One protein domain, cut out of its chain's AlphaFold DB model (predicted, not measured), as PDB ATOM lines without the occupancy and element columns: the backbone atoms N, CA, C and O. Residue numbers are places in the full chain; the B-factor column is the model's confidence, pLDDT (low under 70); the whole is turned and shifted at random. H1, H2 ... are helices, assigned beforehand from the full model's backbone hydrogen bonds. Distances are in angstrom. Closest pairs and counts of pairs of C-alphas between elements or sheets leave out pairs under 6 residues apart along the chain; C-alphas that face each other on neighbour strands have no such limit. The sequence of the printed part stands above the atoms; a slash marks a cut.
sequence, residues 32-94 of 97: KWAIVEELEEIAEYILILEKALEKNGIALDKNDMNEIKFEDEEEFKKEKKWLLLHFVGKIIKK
ATOM      1  N   LYS A  32     -52.613  42.803  31.423       92.19
ATOM      2  CA  LYS A  32     -52.217  41.628  30.625       92.19
ATOM      3  C   LYS A  32     -50.908  41.828  29.858       92.19
ATOM      4  O   LYS A  32     -50.160  40.872  29.703       92.19
ATOM      5  N   TRP A  33     -50.635  43.048  29.388       93.62
ATOM      6  CA  TRP A  33     -49.396  43.357  28.673       93.62
ATOM      7  C   TRP A  33     -48.159  43.186  29.562       93.62
ATOM      8  O   TRP A  33     -47.170  42.650  29.085       93.62
ATOM      9  N   ALA A  34     -48.229  43.547  30.849       92.56
ATOM     10  CA  ALA A  34     -47.105  43.426  31.775       92.56
ATOM     11  C   ALA A  34     -46.790  41.953  32.075       92.56
ATOM     12  O   ALA A  34     -45.627  41.564  32.145       92.56
ATOM     13  N   ILE A  35     -47.833  41.121  32.182       93.31
ATOM     14  CA  ILE A  35     -47.688  39.666  32.320       93.31
ATOM     15  C   ILE A  35     -47.059  39.069  31.056       93.31
ATOM     16  O   ILE A  35     -46.138  38.264  31.157       93.31
ATOM     17  N   VAL A  36     -47.549  39.447  29.869       94.94
ATOM     18  CA  VAL A  36     -47.015  38.952  28.588       94.94
ATOM     19  C   VAL A  36     -45.549  39.342  28.421       94.94
ATOM     20  O   VAL A  36     -44.739  38.477  28.116       94.94
ATOM     21  N   GLU A  37     -45.200  40.598  28.687       94.44
ATOM     22  CA  GLU A  37     -43.826  41.091  28.585       94.44
ATOM     23  C   GLU A  37     -42.882  40.338  29.537       94.44
ATOM     24  O   GLU A  37     -41.796  39.932  29.138       94.44
ATOM     25  N   GLU A  38     -43.302  40.074  30.780       93.56
ATOM     26  CA  GLU A  38     -42.485  39.282  31.712       93.56
ATOM     27  C   GLU A  38     -42.328  37.825  31.248       93.56
ATOM     28  O   GLU A  38     -41.251  37.245  31.375       93.56
ATOM     29  N   LEU A  39     -43.373  37.219  30.675       94.75
ATOM     30  CA  LEU A  39     -43.276  35.876  30.097       94.75
ATOM     31  C   LEU A  39     -42.320  35.833  28.894       94.75
ATOM     32  O   LEU A  39     -41.582  34.859  28.749       94.75
ATOM     33  N   GLU A  40     -42.315  36.873  28.055       96.69
ATOM     34  CA  GLU A  40     -41.374  37.015  26.940       96.69
ATOM     35  C   GLU A  40     -39.928  37.159  27.443       96.69
ATOM     36  O   GLU A  40     -39.052  36.443  26.956       96.69
ATOM     37  N   GLU A  41     -39.683  37.982  28.471       94.38
ATOM     38  CA  GLU A  41     -38.362  38.114  29.111       94.38
ATOM     39  C   GLU A  41     -37.862  36.781  29.694       94.38
ATOM     40  O   GLU A  41     -36.694  36.420  29.536       94.38
ATOM     41  N   ILE A  42     -38.738  36.018  30.360       94.62
ATOM     42  CA  ILE A  42     -38.390  34.702  30.919       94.62
ATOM     43  C   ILE A  42     -38.054  33.711  29.801       94.62
ATOM     44  O   ILE A  42     -37.080  32.963  29.912       94.62
ATOM     45  N   ALA A  43     -38.838  33.696  28.722       96.31
ATOM     46  CA  ALA A  43     -38.577  32.832  27.575       96.31
ATOM     47  C   ALA A  43     -37.236  33.177  26.907       96.31
ATOM     48  O   ALA A  43     -36.455  32.275  26.601       96.31
ATOM     49  N   GLU A  44     -36.935  34.467  26.734       96.94
ATOM     50  CA  GLU A  44     -35.641  34.923  26.224       96.94
ATOM     51  C   GLU A  44     -34.492  34.480  27.138       96.94
ATOM     52  O   GLU A  44     -33.497  33.932  26.658       96.94
ATOM     53  N   TYR A  45     -34.643  34.640  28.455       93.94
ATOM     54  CA  TYR A  45     -33.646  34.198  29.427       93.94
ATOM     55  C   TYR A  45     -33.362  32.691  29.326       93.94
ATOM     56  O   TYR A  45     -32.197  32.291  29.284       93.94
ATOM     57  N   ILE A  46     -34.401  31.853  29.214       93.62
ATOM     58  CA  ILE A  46     -34.252  30.399  29.032       93.62
ATOM     59  C   ILE A  46     -33.494  30.089  27.736       93.62
ATOM     60  O   ILE A  46     -32.531  29.325  27.762       93.62
ATOM     61  N   LEU A  47     -33.856  30.729  26.620       95.19
ATOM     62  CA  LEU A  47     -33.178  30.529  25.336       95.19
ATOM     63  C   LEU A  47     -31.700  30.944  25.380       95.19
ATOM     64  O   LEU A  47     -30.856  30.311  24.742       95.19
ATOM     65  N   ILE A  48     -31.359  32.004  26.119       96.12
ATOM     66  CA  ILE A  48     -29.965  32.418  26.331       96.12
ATOM     67  C   ILE A  48     -29.200  31.340  27.103       96.12
ATOM     68  O   ILE A  48     -28.072  31.017  26.722       96.12
ATOM     69  N   LEU A  49     -29.799  30.770  28.155       93.88
ATOM     70  CA  LEU A  49     -29.188  29.683  28.920       93.88
ATOM     71  C   LEU A  49     -28.966  28.442  28.051       93.88
ATOM     72  O   LEU A  49     -27.856  27.918  28.034       93.88
ATOM     73  N   GLU A  50     -29.963  28.025  27.268       91.38
ATOM     74  CA  GLU A  50     -29.835  26.899  26.333       91.38
ATOM     75  C   GLU A  50     -28.691  27.127  25.335       91.38
ATOM     76  O   GLU A  50     -27.797  26.291  25.205       91.38
ATOM     77  N   LYS A  51     -28.632  28.309  24.709       93.38
ATOM     78  CA  LYS A  51     -27.534  28.673  23.794       93.38
ATOM     79  C   LYS A  51     -26.172  28.692  24.480       93.38
ATOM     80  O   LYS A  51     -25.164  28.347  23.861       93.38
ATOM     81  N   ALA A  52     -26.110  29.136  25.734       95.50
ATOM     82  CA  ALA A  52     -24.873  29.140  26.504       95.50
ATOM     83  C   ALA A  52     -24.405  27.710  26.799       95.50
ATOM     84  O   ALA A  52     -23.221  27.421  26.633       95.50
ATOM     85  N   LEU A  53     -25.314  26.811  27.176       92.81
ATOM     86  CA  LEU A  53     -25.017  25.395  27.399       92.81
ATOM     87  C   LEU A  53     -24.508  24.732  26.114       92.81
ATOM     88  O   LEU A  53     -23.414  24.166  26.117       92.81
ATOM     89  N   GLU A  54     -25.218  24.918  24.997       90.94
ATOM     90  CA  GLU A  54     -24.808  24.426  23.675       90.94
ATOM     91  C   GLU A  54     -23.408  24.922  23.289       90.94
ATOM     92  O   GLU A  54     -22.551  24.139  22.877       90.94
ATOM     93  N   LYS A  55     -23.135  26.223  23.468       94.56
ATOM     94  CA  LYS A  55     -21.831  26.829  23.158       94.56
ATOM     95  C   LYS A  55     -20.691  26.243  23.994       94.56
ATOM     96  O   LYS A  55     -19.555  26.205  23.523       94.56
ATOM     97  N   ASN A  56     -20.981  25.811  25.217       94.25
ATOM     98  CA  ASN A  56     -20.015  25.165  26.101       94.25
ATOM     99  C   ASN A  56     -19.976  23.636  25.927       94.25
ATOM    100  O   ASN A  56     -19.250  22.965  26.656       94.25
ATOM    101  N   GLY A  57     -20.720  23.082  24.962       91.50
ATOM    102  CA  GLY A  57     -20.778  21.642  24.709       91.50
ATOM    103  C   GLY A  57     -21.466  20.855  25.825       91.50
ATOM    104  O   GLY A  57     -21.211  19.661  25.968       91.50
ATOM    105  N   ILE A  58     -22.306  21.514  26.626       90.38
ATOM    106  CA  ILE A  58     -23.064  20.890  27.707       90.38
ATOM    107  C   ILE A  58     -24.403  20.436  27.132       90.38
ATOM    108  O   ILE A  58     -25.226  21.260  26.735       90.38
ATOM    109  N   ALA A  59     -24.617  19.123  27.088       82.12
ATOM    110  CA  ALA A  59     -25.930  18.549  26.846       82.12
ATOM    111  C   ALA A  59     -26.624  18.362  28.198       82.12
ATOM    112  O   ALA A  59     -26.054  17.748  29.092       82.12
ATOM    113  N   LEU A  60     -27.819  18.930  28.339       83.12
ATOM    114  CA  LEU A  60     -28.687  18.736  29.497       83.12
ATOM    115  C   LEU A  60     -29.896  17.945  29.028       83.12
ATOM    116  O   LEU A  60     -30.813  18.495  28.412       83.12
ATOM    117  N   ASP A  61     -29.872  16.639  29.262       85.12
ATOM    118  CA  ASP A  61     -31.022  15.797  29.001       85.12
ATOM    119  C   ASP A  61     -31.975  15.756  30.209       85.12
ATOM    120  O   ASP A  61     -31.776  16.381  31.256       85.12
ATOM    121  N   LYS A  62     -33.094  15.048  30.054       81.44
ATOM    122  CA  LYS A  62     -34.117  14.978  31.101       81.44
ATOM    123  C   LYS A  62     -33.629  14.267  32.368       81.44
ATOM    124  O   LYS A  62     -34.149  14.566  33.443       81.44
ATOM    125  N   ASN A  63     -32.701  13.323  32.253       86.00
ATOM    126  CA  ASN A  63     -32.115  12.648  33.402       86.00
ATOM    127  C   ASN A  63     -31.173  13.600  34.138       86.00
ATOM    128  O   ASN A  63     -31.360  13.760  35.340       86.00
ATOM    129  N   ASP A  64     -30.306  14.323  33.422       84.12
ATOM    130  CA  ASP A  64     -29.412  15.334  34.010       84.12
ATOM    131  C   ASP A  64     -30.206  16.398  34.791       84.12
ATOM    132  O   ASP A  64     -29.906  16.717  35.940       84.12
ATOM    133  N   MET A  65     -31.297  16.907  34.205       84.25
ATOM    134  CA  MET A  65     -32.177  17.871  34.879       84.25
ATOM    135  C   MET A  65     -32.838  17.303  36.139       84.25
ATOM    136  O   MET A  65     -33.045  18.028  37.113       84.25
ATOM    137  N   ASN A  66     -33.233  16.027  36.113       84.94
ATOM    138  CA  ASN A  66     -33.822  15.383  37.282       84.94
ATOM    139  C   ASN A  66     -32.769  15.192  38.371       84.94
ATOM    140  O   ASN A  66     -33.063  15.478  39.524       84.94
ATOM    141  N   GLU A  67     -31.564  14.750  38.016       86.94
ATOM    142  CA  GLU A  67     -30.456  14.600  38.961       86.94
ATOM    143  C   GLU A  67     -30.151  15.928  39.652       86.94
ATOM    144  O   GLU A  67     -30.229  15.981  40.874       86.94
ATOM    145  N   ILE A  68     -29.975  17.022  38.901       83.88
ATOM    146  CA  ILE A  68     -29.754  18.370  39.462       83.88
ATOM    147  C   ILE A  68     -30.891  18.780  40.405       83.88
ATOM    148  O   ILE A  68     -30.668  19.328  41.481       83.88
ATOM    149  N   LYS A  69     -32.139  18.510  40.012       82.62
ATOM    150  CA  LYS A  69     -33.309  18.846  40.826       82.62
ATOM    151  C   LYS A  69     -33.375  18.043  42.130       82.62
ATOM    152  O   LYS A  69     -33.915  18.547  43.112       82.62
ATOM    153  N   PHE A  70     -32.932  16.787  42.121       85.50
ATOM    154  CA  PHE A  70     -33.032  15.881  43.269       85.50
ATOM    155  C   PHE A  70     -31.762  15.837  44.125       85.50
ATOM    156  O   PHE A  70     -31.841  15.369  45.258       85.50
ATOM    157  N   GLU A  71     -30.631  16.336  43.622       86.75
ATOM    158  CA  GLU A  71     -29.380  16.476  44.375       86.75
ATOM    159  C   GLU A  71     -29.570  17.373  45.608       86.75
ATOM    160  O   GLU A  71     -29.079  17.040  46.686       86.75
ATOM    161  N   ASP A  72     -30.369  18.437  45.477       85.56
ATOM    162  CA  ASP A  72     -30.811  19.281  46.589       85.56
ATOM    163  C   ASP A  72     -32.279  19.704  46.413       85.56
ATOM    164  O   ASP A  72     -32.616  20.835  46.054       85.56
ATOM    165  N   GLU A  73     -33.193  18.750  46.613       88.19
ATOM    166  CA  GLU A  73     -34.621  18.973  46.363       88.19
ATOM    167  C   GLU A  73     -35.222  20.077  47.257       88.19
ATOM    168  O   GLU A  73     -36.129  20.798  46.824       88.19
ATOM    169  N   GLU A  74     -34.761  20.205  48.504       89.31
ATOM    170  CA  GLU A  74     -35.265  21.218  49.436       89.31
ATOM    171  C   GLU A  74     -34.806  22.622  49.036       89.31
ATOM    172  O   GLU A  74     -35.655  23.516  48.921       89.31
ATOM    173  N   GLU A  75     -33.517  22.813  48.738       89.12
ATOM    174  CA  GLU A  75     -33.019  24.111  48.283       89.12
ATOM    175  C   GLU A  75     -33.605  24.466  46.913       89.12
ATOM    176  O   GLU A  75     -34.099  25.577  46.734       89.12
ATOM    177  N   PHE A  76     -33.713  23.510  45.983       90.12
ATOM    178  CA  PHE A  76     -34.348  23.745  44.683       90.12
ATOM    179  C   PHE A  76     -35.805  24.215  44.826       90.12
ATOM    180  O   PHE A  76     -36.256  25.141  44.143       90.12
ATOM    181  N   LYS A  77     -36.583  23.598  45.730       90.62
ATOM    182  CA  LYS A  77     -37.959  24.040  46.023       90.62
ATOM    183  C   LYS A  77     -37.982  25.459  46.582       90.62
ATOM    184  O   LYS A  77     -38.863  26.240  46.214       90.62
ATOM    185  N   LYS A  78     -37.046  25.797  47.463       91.44
ATOM    186  CA  LYS A  78     -36.917  27.129  48.056       91.44
ATOM    187  C   LYS A  78     -36.530  28.180  47.016       91.44
ATOM    188  O   LYS A  78     -37.235  29.182  46.894       91.44
ATOM    189  N   GLU A  79     -35.499  27.934  46.216       91.50
ATOM    190  CA  GLU A  79     -35.075  28.803  45.113       91.50
ATOM    191  C   GLU A  79     -36.206  29.032  44.110       91.50
ATOM    192  O   GLU A  79     -36.477  30.169  43.724       91.50
ATOM    193  N   LYS A  80     -36.949  27.975  43.760       92.88
ATOM    194  CA  LYS A  80     -38.117  28.085  42.884       92.88
ATOM    195  C   LYS A  80     -39.165  29.055  43.438       92.88
ATOM    196  O   LYS A  80     -39.699  29.858  42.675       92.88
ATOM    197  N   LYS A  81     -39.481  28.999  44.737       94.38
ATOM    198  CA  LYS A  81     -40.442  29.933  45.359       94.38
ATOM    199  C   LYS A  81     -39.946  31.376  45.270       94.38
ATOM    200  O   LYS A  81     -40.709  32.259  44.882       94.38
ATOM    201  N   TRP A  82     -38.669  31.605  45.572       94.19
ATOM    202  CA  TRP A  82     -38.055  32.929  45.476       94.19
ATOM    203  C   TRP A  82     -38.063  33.482  44.055       94.19
ATOM    204  O   TRP A  82     -38.410  34.645  43.857       94.19
ATOM    205  N   LEU A  83     -37.737  32.650  43.068       93.75
ATOM    206  CA  LEU A  83     -37.726  33.043  41.665       93.75
ATOM    207  C   LEU A  83     -39.128  33.434  41.177       93.75
ATOM    208  O   LEU A  83     -39.292  34.458  40.517       93.75
ATOM    209  N   LEU A  84     -40.156  32.671  41.559       94.31
ATOM    210  CA  LEU A  84     -41.543  33.005  41.228       94.31
ATOM    211  C   LEU A  84     -41.969  34.346  41.843       94.31
ATOM    212  O   LEU A  84     -42.552  35.179  41.150       94.31
ATOM    213  N   LEU A  85     -41.632  34.594  43.112       93.88
ATOM    214  CA  LEU A  85     -41.920  35.879  43.760       93.88
ATOM    215  C   LEU A  85     -41.123  37.036  43.155       93.88
ATOM    216  O   LEU A  85     -41.628  38.156  43.097       93.88
ATOM    217  N   HIS A  86     -39.907  36.783  42.671       92.56
ATOM    218  CA  HIS A  86     -39.129  37.779  41.944       92.56
ATOM    219  C   HIS A  86     -39.847  38.226  40.663       92.56
ATOM    220  O   HIS A  86     -39.981  39.431  40.441       92.56
ATOM    221  N   PHE A  87     -40.367  37.287  39.864       91.50
ATOM    222  CA  PHE A  87     -41.138  37.608  38.655       91.50
ATOM    223  C   PHE A  87     -42.426  38.369  38.975       91.50
ATOM    224  O   PHE A  87     -42.711  39.391  38.354       91.50
ATOM    225  N   VAL A  88     -43.159  37.945  40.010       92.12
ATOM    226  CA  VAL A  88     -44.325  38.697  40.502       92.12
ATOM    227  C   VAL A  88     -43.930  40.126  40.889       92.12
ATOM    228  O   VAL A  88     -44.578  41.090  40.480       92.12
ATOM    229  N   GLY A  89     -42.832  40.290  41.629       91.12
ATOM    230  CA  GLY A  89     -42.332  41.596  42.047       91.12
ATOM    231  C   GLY A  89     -41.922  42.502  40.882       91.12
ATOM    232  O   GLY A  89     -42.093  43.718  40.974       91.12
ATOM    233  N   LYS A  90     -41.407  41.944  39.781       90.94
ATOM    234  CA  LYS A  90     -41.123  42.711  38.562       90.94
ATOM    235  C   LYS A  90     -42.398  43.236  37.907       90.94
ATOM    236  O   LYS A  90     -42.439  44.419  37.577       90.94
ATOM    237  N   ILE A  91     -43.435  42.406  37.789       90.56
ATOM    238  CA  ILE A  91     -44.732  42.815  37.225       90.56
ATOM    239  C   ILE A  91     -45.326  43.964  38.052       90.56
ATOM    240  O   ILE A  91     -45.640  45.012  37.496       90.56
ATOM    241  N   ILE A  92     -45.346  43.833  39.384       87.44
ATOM    242  CA  ILE A  92     -45.830  44.890  40.293       87.44
ATOM    243  C   ILE A  92     -45.029  46.192  40.119       87.44
ATOM    244  O   ILE A  92     -45.593  47.281  40.111       87.44
ATOM    245  N   LYS A  93     -43.703  46.116  39.949       84.25
ATOM    246  CA  LYS A  93     -42.869  47.313  39.732       84.25
ATOM    247  C   LYS A  93     -43.147  48.011  38.402       84.25
ATOM    248  O   LYS A  93     -43.011  49.232  38.350       84.25
ATOM    249  N   LYS A  94     -43.509  47.270  37.346       80.56
ATOM    250  CA  LYS A  94     -43.866  47.844  36.035       80.56
ATOM    251  C   LYS A  94     -45.167  48.655  36.096       80.56
ATOM    252  O   LYS A  94     -45.349  49.557  35.284       80.56
TER     253      LYS A  94
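Overview. This is residues 32 to 94 of the 97 residues of an uncharacterized protein of Desulfurella acetivorans (UniProt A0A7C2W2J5). Two long helices, H1 and H3, meet near the first and last printed residues and spread apart as a V, and the short helix H2 stands across the open end of the V beside the first residues of H3. Together with the link from H1 to H2 they make an open, three-sided frame with an empty middle. The printed part has 63 residues with three named helices, in the order H1, H2, H3 along the chain, and no named strand; the class is all helix. The whole is loose, with a radius of gyration of the C-alphas of 14.3 A, and flat, its C-alphas spanning 36 by 29 by 15 A along the three main axes.

Arrangement. The longest helix is H1, residues 32 to 55. It touches H3, residues 73 to 94, and the closest C-alphas of the two, those of Ala 34 and Ile 91, are 6.0 A apart. H1 touches H3 with residues 34 to 38 alone, and H3 touches H1 with residues 87 to 94 alone. H1 and H3 run opposite ways at a steep tilt of 47 degrees, with their centres 15.1 A apart. H2, residues 62 to 71, is close to H3 but not clearly touching it: their closest C-alphas, those of Lys 69 and Phe 76, are 6.3 A apart. The lines of H2 and H3 are about perpendicular, at 79 degrees. H1 and H2 are apart, with no C-alpha of the one within 8 A of the other. In H1, H2 and H3 every pair of backbone O of residue i and N of residue i+4 is within hydrogen-bond range.

Along the chain. H1 has 24 residues and runs 34.6 A from C-alpha 32 at (-52.217, 41.628, 30.625) to C-alpha 55 at (-21.831, 26.829, 23.158). H3 has 22 residues and measures 32.0 A from its first C-alpha to its last, C-alpha 94 at (-43.866, 47.844, 36.035). H2 has 10 residues and measures 14.2 A from C-alpha 62 to C-alpha 71.

Size, cuts and confidence. The two C-alphas farthest apart are those of Lys 32 and Gly 57, at 37.7 A, while the first and last printed C-alphas, those of Lys 32 and Lys 94, are 11.7 A apart. Among the stretches that stand free are residues 51 to 57, of which 51 to 55 belong to H1, and residues 78 to 86, which belong to H3. The link from H1 to H2, 6 residues, is short, and the link from H2 to H3, 1 residue, is tight. The printed part has no cut. Its mean pLDDT is 90.7, and no printed residue is under 70.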